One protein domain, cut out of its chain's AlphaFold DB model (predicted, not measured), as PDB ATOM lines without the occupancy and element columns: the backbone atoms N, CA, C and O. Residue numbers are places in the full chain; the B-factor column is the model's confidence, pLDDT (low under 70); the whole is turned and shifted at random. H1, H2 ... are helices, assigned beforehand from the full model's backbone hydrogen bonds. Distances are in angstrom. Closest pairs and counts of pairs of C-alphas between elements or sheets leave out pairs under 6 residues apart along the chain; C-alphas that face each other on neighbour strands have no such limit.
ATOM      1  N   THR A  77     -21.594 -54.661 -40.673       60.81
ATOM      2  CA  THR A  77     -21.948 -53.268 -40.362       60.81
ATOM      3  C   THR A  77     -23.189 -53.144 -39.472       60.81
ATOM      4  O   THR A  77     -23.339 -52.137 -38.788       60.81
ATOM      5  N   CYS A  78     -24.057 -54.162 -39.457       65.81
ATOM      6  CA  CYS A  78     -25.246 -54.245 -38.611       65.81
ATOM      7  C   CYS A  78     -25.247 -55.543 -37.806       65.81
ATOM      8  O   CYS A  78     -24.972 -56.610 -38.361       65.81
ATOM      9  N   VAL A  79     -25.619 -55.458 -36.527       69.69
ATOM     10  CA  VAL A  79     -25.753 -56.607 -35.627       69.69
ATOM     11  C   VAL A  79     -26.975 -56.405 -34.725       69.69
ATOM     12  O   VAL A  79     -27.002 -55.509 -33.885       69.69
ATOM     13  N   THR A  80     -27.986 -57.265 -34.861       73.00
ATOM     14  CA  THR A  80     -29.232 -57.165 -34.077       73.00
ATOM     15  C   THR A  80     -29.072 -57.792 -32.699       73.00
ATOM     16  O   THR A  80     -29.027 -59.010 -32.570       73.00
ATOM     17  N   VAL A  81     -28.984 -57.011 -31.633       75.25
ATOM     18  CA  VAL A  81     -28.799 -57.551 -30.275       75.25
ATOM     19  C   VAL A  81     -30.157 -57.732 -29.580       75.25
ATOM     20  O   VAL A  81     -31.017 -56.859 -29.673       75.25
ATOM     21  N   GLN A  82     -30.371 -58.869 -28.905       76.88
ATOM     22  CA  GLN A  82     -31.577 -59.093 -28.093       76.88
ATOM     23  C   GLN A  82     -31.430 -58.472 -26.698       76.88
ATOM     24  O   GLN A  82     -30.323 -58.242 -26.224       76.88
ATOM     25  N   GLY A  83     -32.547 -58.250 -26.005       79.38
ATOM     26  CA  GLY A  83     -32.533 -57.771 -24.622       79.38
ATOM     27  C   GLY A  83     -32.634 -56.249 -24.491       79.38
ATOM     28  O   GLY A  83     -33.258 -55.572 -25.305       79.38
ATOM     29  N   VAL A  84     -32.000 -55.724 -23.442       86.44
ATOM     30  CA  VAL A  84     -32.231 -54.374 -22.897       86.44
ATOM     31  C   VAL A  84     -31.616 -53.224 -23.709       86.44
ATOM     32  O   VAL A  84     -31.911 -52.064 -23.434       86.44
ATOM     33  N   LEU A  85     -30.790 -53.495 -24.727       84.88
ATOM     34  CA  LEU A  85     -29.990 -52.469 -25.419       84.88
ATOM     35  C   LEU A  85     -30.828 -51.301 -25.969       84.88
ATOM     36  O   LEU A  85     -30.451 -50.142 -25.809       84.88
ATOM     37  N   TYR A  86     -31.990 -51.593 -26.557       82.81
ATOM     38  CA  TYR A  86     -32.889 -50.552 -27.061       82.81
ATOM     39  C   TYR A  86     -33.461 -49.680 -25.933       82.81
ATOM     40  O   TYR A  86     -33.579 -48.468 -26.084       82.81
ATOM     41  N   ALA A  87     -33.761 -50.267 -24.771       84.56
ATOM     42  CA  ALA A  87     -34.207 -49.507 -23.605       84.56
ATOM     43  C   ALA A  87     -33.102 -48.572 -23.089       84.56
ATOM     44  O   ALA A  87     -33.372 -47.402 -22.827       84.56
ATOM     45  N   LEU A  88     -31.849 -49.047 -23.016       87.00
ATOM     46  CA  LEU A  88     -30.700 -48.195 -22.672       87.00
ATOM     47  C   LEU A  88     -30.548 -47.038 -23.656       87.00
ATOM     48  O   LEU A  88     -30.307 -45.909 -23.243       87.00
ATOM     49  N   GLN A  89     -30.718 -47.308 -24.948       86.31
ATOM     50  CA  GLN A  89     -30.635 -46.280 -25.972       86.31
ATOM     51  C   GLN A  89     -31.682 -45.178 -25.768       86.31
ATOM     52  O   GLN A  89     -31.348 -43.998 -25.868       86.31
ATOM     53  N   LEU A  90     -32.926 -45.546 -25.452       86.12
ATOM     54  CA  LEU A  90     -33.984 -44.580 -25.149       86.12
ATOM     55  C   LEU A  90     -33.657 -43.755 -23.900       86.12
ATOM     56  O   LEU A  90     -33.834 -42.543 -23.919       86.12
ATOM     57  N   VAL A  91     -33.125 -44.384 -22.847       87.50
ATOM     58  CA  VAL A  91     -32.710 -43.678 -21.621       87.50
ATOM     59  C   VAL A  91     -31.586 -42.681 -21.907       87.50
ATOM     60  O   VAL A  91     -31.655 -41.543 -21.453       87.50
ATOM     61  N   ILE A  92     -30.575 -43.077 -22.688       88.25
ATOM     62  CA  ILE A  92     -29.461 -42.197 -23.070       88.25
ATOM     63  C   ILE A  92     -29.975 -40.993 -23.861       88.25
ATOM     64  O   ILE A  92     -29.575 -39.868 -23.589       88.25
ATOM     65  N   LEU A  93     -30.868 -41.215 -24.825       88.56
ATOM     66  CA  LEU A  93     -31.400 -40.139 -25.661       88.56
ATOM     67  C   LEU A  93     -32.390 -39.241 -24.923       88.56
ATOM     68  O   LEU A  93     -32.490 -38.066 -25.256       88.56
ATOM     69  N   GLN A  94     -33.063 -39.755 -23.895       87.62
ATOM     70  CA  GLN A  94     -33.851 -38.930 -22.986       87.62
ATOM     71  C   GLN A  94     -32.955 -38.047 -22.111       87.62
ATOM     72  O   GLN A  94     -33.273 -36.882 -21.903       87.62
ATOM     73  N   ALA A  95     -31.841 -38.591 -21.611       88.75
ATOM     74  CA  ALA A  95     -30.891 -37.851 -20.780       88.75
ATOM     75  C   ALA A  95     -30.085 -36.816 -21.579       88.75
ATOM     76  O   ALA A  95     -29.661 -35.796 -21.045       88.75
ATOM     77  N   ALA A  96     -29.826 -37.110 -22.853       89.06
ATOM     78  CA  ALA A  96     -28.927 -36.352 -23.709       89.06
ATOM     79  C   ALA A  96     -29.465 -36.285 -25.156       89.06
ATOM     80  O   ALA A  96     -28.884 -36.883 -26.071       89.06
ATOM     81  N   PRO A  97     -30.564 -35.545 -25.398       87.50
ATOM     82  CA  PRO A  97     -31.230 -35.503 -26.704       87.50
ATOM     83  C   PRO A  97     -30.337 -34.938 -27.817       87.50
ATOM     84  O   PRO A  97     -30.417 -35.388 -28.959       87.50
ATOM     85  N   ALA A  98     -29.396 -34.051 -27.471       86.25
ATOM     86  CA  ALA A  98     -28.430 -33.455 -28.399       86.25
ATOM     87  C   ALA A  98     -27.582 -34.489 -29.172       86.25
ATOM     88  O   ALA A  98     -27.044 -34.189 -30.242       86.25
ATOM     89  N   ILE A  99     -27.474 -35.730 -28.672       87.50
ATOM     90  CA  ILE A  99     -26.808 -36.832 -29.383       87.50
ATOM     91  C   ILE A  99     -27.502 -37.117 -30.724       87.50
ATOM     92  O   ILE A  99     -26.827 -37.477 -31.696       87.50
ATOM     93  N   GLN A 100     -28.816 -36.911 -30.827       85.06
ATOM     94  CA  GLN A 100     -29.581 -37.172 -32.045       85.06
ATOM     95  C   GLN A 100     -29.432 -36.068 -33.111       85.06
ATOM     96  O   GLN A 100     -29.533 -36.362 -34.309       85.06
ATOM     97  N   ASP A 101     -29.093 -34.841 -32.708       79.62
ATOM     98  CA  ASP A 101     -29.106 -33.630 -33.552       79.62
ATOM     99  C   ASP A 101     -27.923 -33.501 -34.532       79.62
ATOM    100  O   ASP A 101     -27.832 -32.539 -35.294       79.62
ATOM    101  N   GLY A 102     -27.000 -34.469 -34.558       60.69
ATOM    102  CA  GLY A 102     -25.859 -34.455 -35.480       60.69
ATOM    103  C   GLY A 102     -26.287 -34.402 -36.956       60.69
ATOM    104  O   GLY A 102     -27.241 -35.072 -37.352       60.69
ATOM    105  N   SER A 103     -25.572 -33.633 -37.783       53.88
ATOM    106  CA  SER A 103     -25.802 -33.541 -39.237       53.88
ATOM    107  C   SER A 103     -25.914 -34.936 -39.891       53.88
ATOM    108  O   SER A 103     -25.140 -35.821 -39.527       53.88
ATOM    109  N   PRO A 104     -26.832 -35.170 -40.853       49.88
ATOM    110  CA  PRO A 104     -27.049 -36.476 -41.500       49.88
ATOM    111  C   PRO A 104     -25.913 -36.942 -42.435       49.88
ATOM    112  O   PRO A 104     -26.106 -37.865 -43.224       49.88
ATOM    113  N   ALA A 105     -24.734 -36.328 -42.376       47.34
ATOM    114  CA  ALA A 105     -23.576 -36.756 -43.147       47.34
ATOM    115  C   ALA A 105     -22.813 -37.846 -42.372       47.34
ATOM    116  O   ALA A 105     -22.079 -37.514 -41.449       47.34
ATOM    117  N   ASP A 106     -23.069 -39.117 -42.717       49.53
ATOM    118  CA  ASP A 106     -22.142 -40.280 -42.675       49.53
ATOM    119  C   ASP A 106     -22.700 -41.607 -42.132       49.53
ATOM    120  O   ASP A 106     -21.977 -42.603 -42.119       49.53
ATOM    121  N   VAL A 127     -35.081 -45.360 -33.429       70.69
ATOM    122  CA  VAL A 127     -34.286 -44.270 -32.884       70.69
ATOM    123  C   VAL A 127     -32.828 -44.621 -33.177       70.69
ATOM    124  O   VAL A 127     -32.420 -45.758 -32.942       70.69
ATOM    125  N   THR A 128     -32.043 -43.692 -33.725       78.56
ATOM    126  CA  THR A 128     -30.624 -43.915 -34.053       78.56
ATOM    127  C   THR A 128     -29.742 -43.184 -33.052       78.56
ATOM    128  O   THR A 128     -29.862 -41.972 -32.881       78.56
ATOM    129  N   LEU A 129     -28.840 -43.916 -32.397       81.00
ATOM    130  CA  LEU A 129     -27.816 -43.347 -31.528       81.00
ATOM    131  C   LEU A 129     -26.579 -43.016 -32.366       81.00
ATOM    132  O   LEU A 129     -25.808 -43.910 -32.712       81.00
ATOM    133  N   LYS A 130     -26.375 -41.734 -32.680       85.25
ATOM    134  CA  LYS A 130     -25.225 -41.271 -33.470       85.25
ATOM    135  C   LYS A 130     -23.965 -41.252 -32.608       85.25
ATOM    136  O   LYS A 130     -23.631 -40.236 -31.993       85.25
ATOM    137  N   ILE A 131     -23.253 -42.378 -32.555       84.56
ATOM    138  CA  ILE A 131     -22.053 -42.558 -31.716       84.56
ATOM    139  C   ILE A 131     -20.982 -41.513 -32.055       84.56
ATOM    140  O   ILE A 131     -20.330 -40.978 -31.159       84.56
ATOM    141  N   SER A 132     -20.818 -41.184 -33.338       84.12
ATOM    142  CA  SER A 132     -19.872 -40.156 -33.794       84.12
ATOM    143  C   SER A 132     -20.196 -38.779 -33.210       84.12
ATOM    144  O   SER A 132     -19.302 -38.066 -32.755       84.12
ATOM    145  N   ASN A 133     -21.484 -38.426 -33.148       86.06
ATOM    146  CA  ASN A 133     -21.926 -37.172 -32.547       86.06
ATOM    147  C   ASN A 133     -21.779 -37.192 -31.018       86.06
ATOM    148  O   ASN A 133     -21.310 -36.209 -30.453       86.06
ATOM    149  N   ALA A 134     -22.095 -38.315 -30.364       86.88
ATOM    150  CA  ALA A 134     -21.882 -38.482 -28.924       86.88
ATOM    151  C   ALA A 134     -20.407 -38.261 -28.539       86.88
ATOM    152  O   ALA A 134     -20.124 -37.486 -27.633       86.88
ATOM    153  N   LYS A 135     -19.461 -38.856 -29.284       86.25
ATOM    154  CA  LYS A 135     -18.014 -38.656 -29.072       86.25
ATOM    155  C   LYS A 135     -17.583 -37.202 -29.264       86.25
ATOM    156  O   LYS A 135     -16.755 -36.704 -28.510       86.25
ATOM    157  N   ARG A 136     -18.128 -36.526 -30.280       88.12
ATOM    158  CA  ARG A 136     -17.846 -35.107 -30.531       88.12
ATOM    159  C   ARG A 136     -18.321 -34.246 -29.362       88.12
ATOM    160  O   ARG A 136     -17.542 -33.434 -28.883       88.12
ATOM    161  N   LEU A 137     -19.572 -34.434 -28.932       86.88
ATOM    162  CA  LEU A 137     -20.200 -33.697 -27.831       86.88
ATOM    163  C   LEU A 137     -19.476 -33.911 -26.495       86.88
ATOM    164  O   LEU A 137     -19.279 -32.951 -25.754       86.88
ATOM    165  N   ASP A 138     -19.034 -35.142 -26.228       87.75
ATOM    166  CA  ASP A 138     -18.204 -35.482 -25.067       87.75
ATOM    167  C   ASP A 138     -16.858 -34.736 -25.104       87.75
ATOM    168  O   ASP A 138     -16.488 -34.051 -24.151       87.75
ATOM    169  N   GLY A 139     -16.171 -34.758 -26.253       86.06
ATOM    170  CA  GLY A 139     -14.865 -34.112 -26.422       86.06
ATOM    171  C   GLY A 139     -14.873 -32.583 -26.299       86.06
ATOM    172  O   GLY A 139     -13.860 -32.003 -25.916       86.06
ATOM    173  N   ILE A 140     -15.993 -31.929 -26.611       86.12
ATOM    174  CA  ILE A 140     -16.160 -30.471 -26.470       86.12
ATOM    175  C   ILE A 140     -16.847 -30.071 -25.155       86.12
ATOM    176  O   ILE A 140     -16.920 -28.884 -24.854       86.12
ATOM    177  N   CYS A 141     -17.324 -31.041 -24.362       78.94
ATOM    178  CA  CYS A 141     -18.058 -30.827 -23.108       78.94
ATOM    179  C   CYS A 141     -19.283 -29.894 -23.242       78.94
ATOM    180  O   CYS A 141     -19.655 -29.213 -22.291       78.94
ATOM    181  N   GLU A 142     -19.928 -29.863 -24.411       77.00
ATOM    182  CA  GLU A 142     -21.104 -29.010 -24.684       77.00
ATOM    183  C   GLU A 142     -22.436 -29.708 -24.375       77.00
ATOM    184  O   GLU A 142     -23.506 -29.178 -24.677       77.00
ATOM    185  N   ILE A 143     -22.401 -30.915 -23.807       81.19
ATOM    186  CA  ILE A 143     -23.609 -31.698 -23.574       81.19
ATOM    187  C   ILE A 143     -24.174 -31.457 -22.177       81.19
ATOM    188  O   ILE A 143     -23.555 -31.780 -21.164       81.19
ATOM    189  N   LEU A 144     -25.381 -30.899 -22.133       83.00
ATOM    190  CA  LEU A 144     -26.214 -30.943 -20.941       83.00
ATOM    191  C   LEU A 144     -26.763 -32.368 -20.816       83.00
ATOM    192  O   LEU A 144     -27.387 -32.871 -21.752       83.00
ATOM    193  N   VAL A 145     -26.495 -33.017 -19.685       86.75
ATOM    194  CA  VAL A 145     -27.057 -34.329 -19.363       86.75
ATOM    195  C   VAL A 145     -28.060 -34.139 -18.243       86.75
ATOM    196  O   VAL A 145     -27.674 -33.853 -17.107       86.75
ATOM    197  N   ASP A 146     -29.331 -34.327 -18.566       86.06
ATOM    198  CA  ASP A 146     -30.400 -34.305 -17.582       86.06
ATOM    199  C   ASP A 146     -30.525 -35.705 -16.965       86.06
ATOM    200  O   ASP A 146     -30.764 -36.688 -17.679       86.06
ATOM    201  N   PRO A 147     -30.321 -35.857 -15.645       82.50
ATOM    202  CA  PRO A 147     -30.461 -37.153 -15.004       82.50
ATOM    203  C   PRO A 147     -31.907 -37.635 -15.135       82.50
ATOM    204  O   PRO A 147     -32.846 -36.940 -14.775       82.50
ATOM    205  N   VAL A 148     -32.080 -38.855 -15.640       80.62
ATOM    206  CA  VAL A 148     -33.406 -39.485 -15.782       80.62
ATOM    207  C   VAL A 148     -33.789 -40.262 -14.517       80.62
ATOM    208  O   VAL A 148     -34.963 -40.504 -14.259       80.62
ATOM    209  N   ILE A 149     -32.797 -40.664 -13.716       77.25
ATOM    210  CA  ILE A 149     -32.991 -41.441 -12.492       77.25
ATOM    211  C   ILE A 149     -32.642 -40.557 -11.298       77.25
ATOM    212  O   ILE A 149     -31.478 -40.216 -11.093       77.25
ATOM    213  N   PHE A 150     -33.653 -40.236 -10.496       79.38
ATOM    214  CA  PHE A 150     -33.514 -39.478  -9.260       79.38
ATOM    215  C   PHE A 150     -33.720 -40.424  -8.068       79.38
ATOM    216  O   PHE A 150     -34.853 -40.831  -7.819       79.38
ATOM    217  N   PRO A 151     -32.655 -40.815  -7.344       65.38
ATOM    218  CA  PRO A 151     -32.769 -41.781  -6.248       65.38
ATOM    219  C   PRO A 151     -33.586 -41.253  -5.060       65.38
ATOM    220  O   PRO A 151     -34.182 -42.051  -4.345       65.38
TER     221      PRO A 151
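This is residues 77 to 106 and 127 to 151 of the 255 residues of the protein "DUF1985 domain-containing protein" of Capsella rubella (UniProt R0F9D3). Little regular structure is here: two short helices, H1 and H2, stand apart within a flat frame of loops. Residues 96 to 101, which belong to no named element, lie between them, residues 141 to 151 run back from H2 past the end of H1, and residues 77 to 85, of which 85 belongs to H1, stick out. The printed part has 55 residues, 21 of them in H1 and then H2, with no named strand; the class is all helix. It is only just loose, close to compact, with a radius of gyration of the C-alphas of 12.3 A and spans of 37 by 31 by 15 A.

H1, residues 85 to 95, is apart from H2, residues 131 to 140. In both, every O i to N i+4 pair is within hydrogen-bond range.

H1 measures 15.4 A from C-alpha 85 at (-29.990, -52.469, -25.419) to C-alpha 95. H2 measures 14.4 A and ends at C-alpha 140, (-16.160, -30.471, -26.470).

The C-alphas farthest apart, of Ala 105 and Pro 151, are 38.4 A apart. Residues 107 to 126 are not printed; C-alphas 106 and 127 are 16.1 A apart across this cut. pLDDT is under 70 at residues 77 to 79, 102 to 106 and 151.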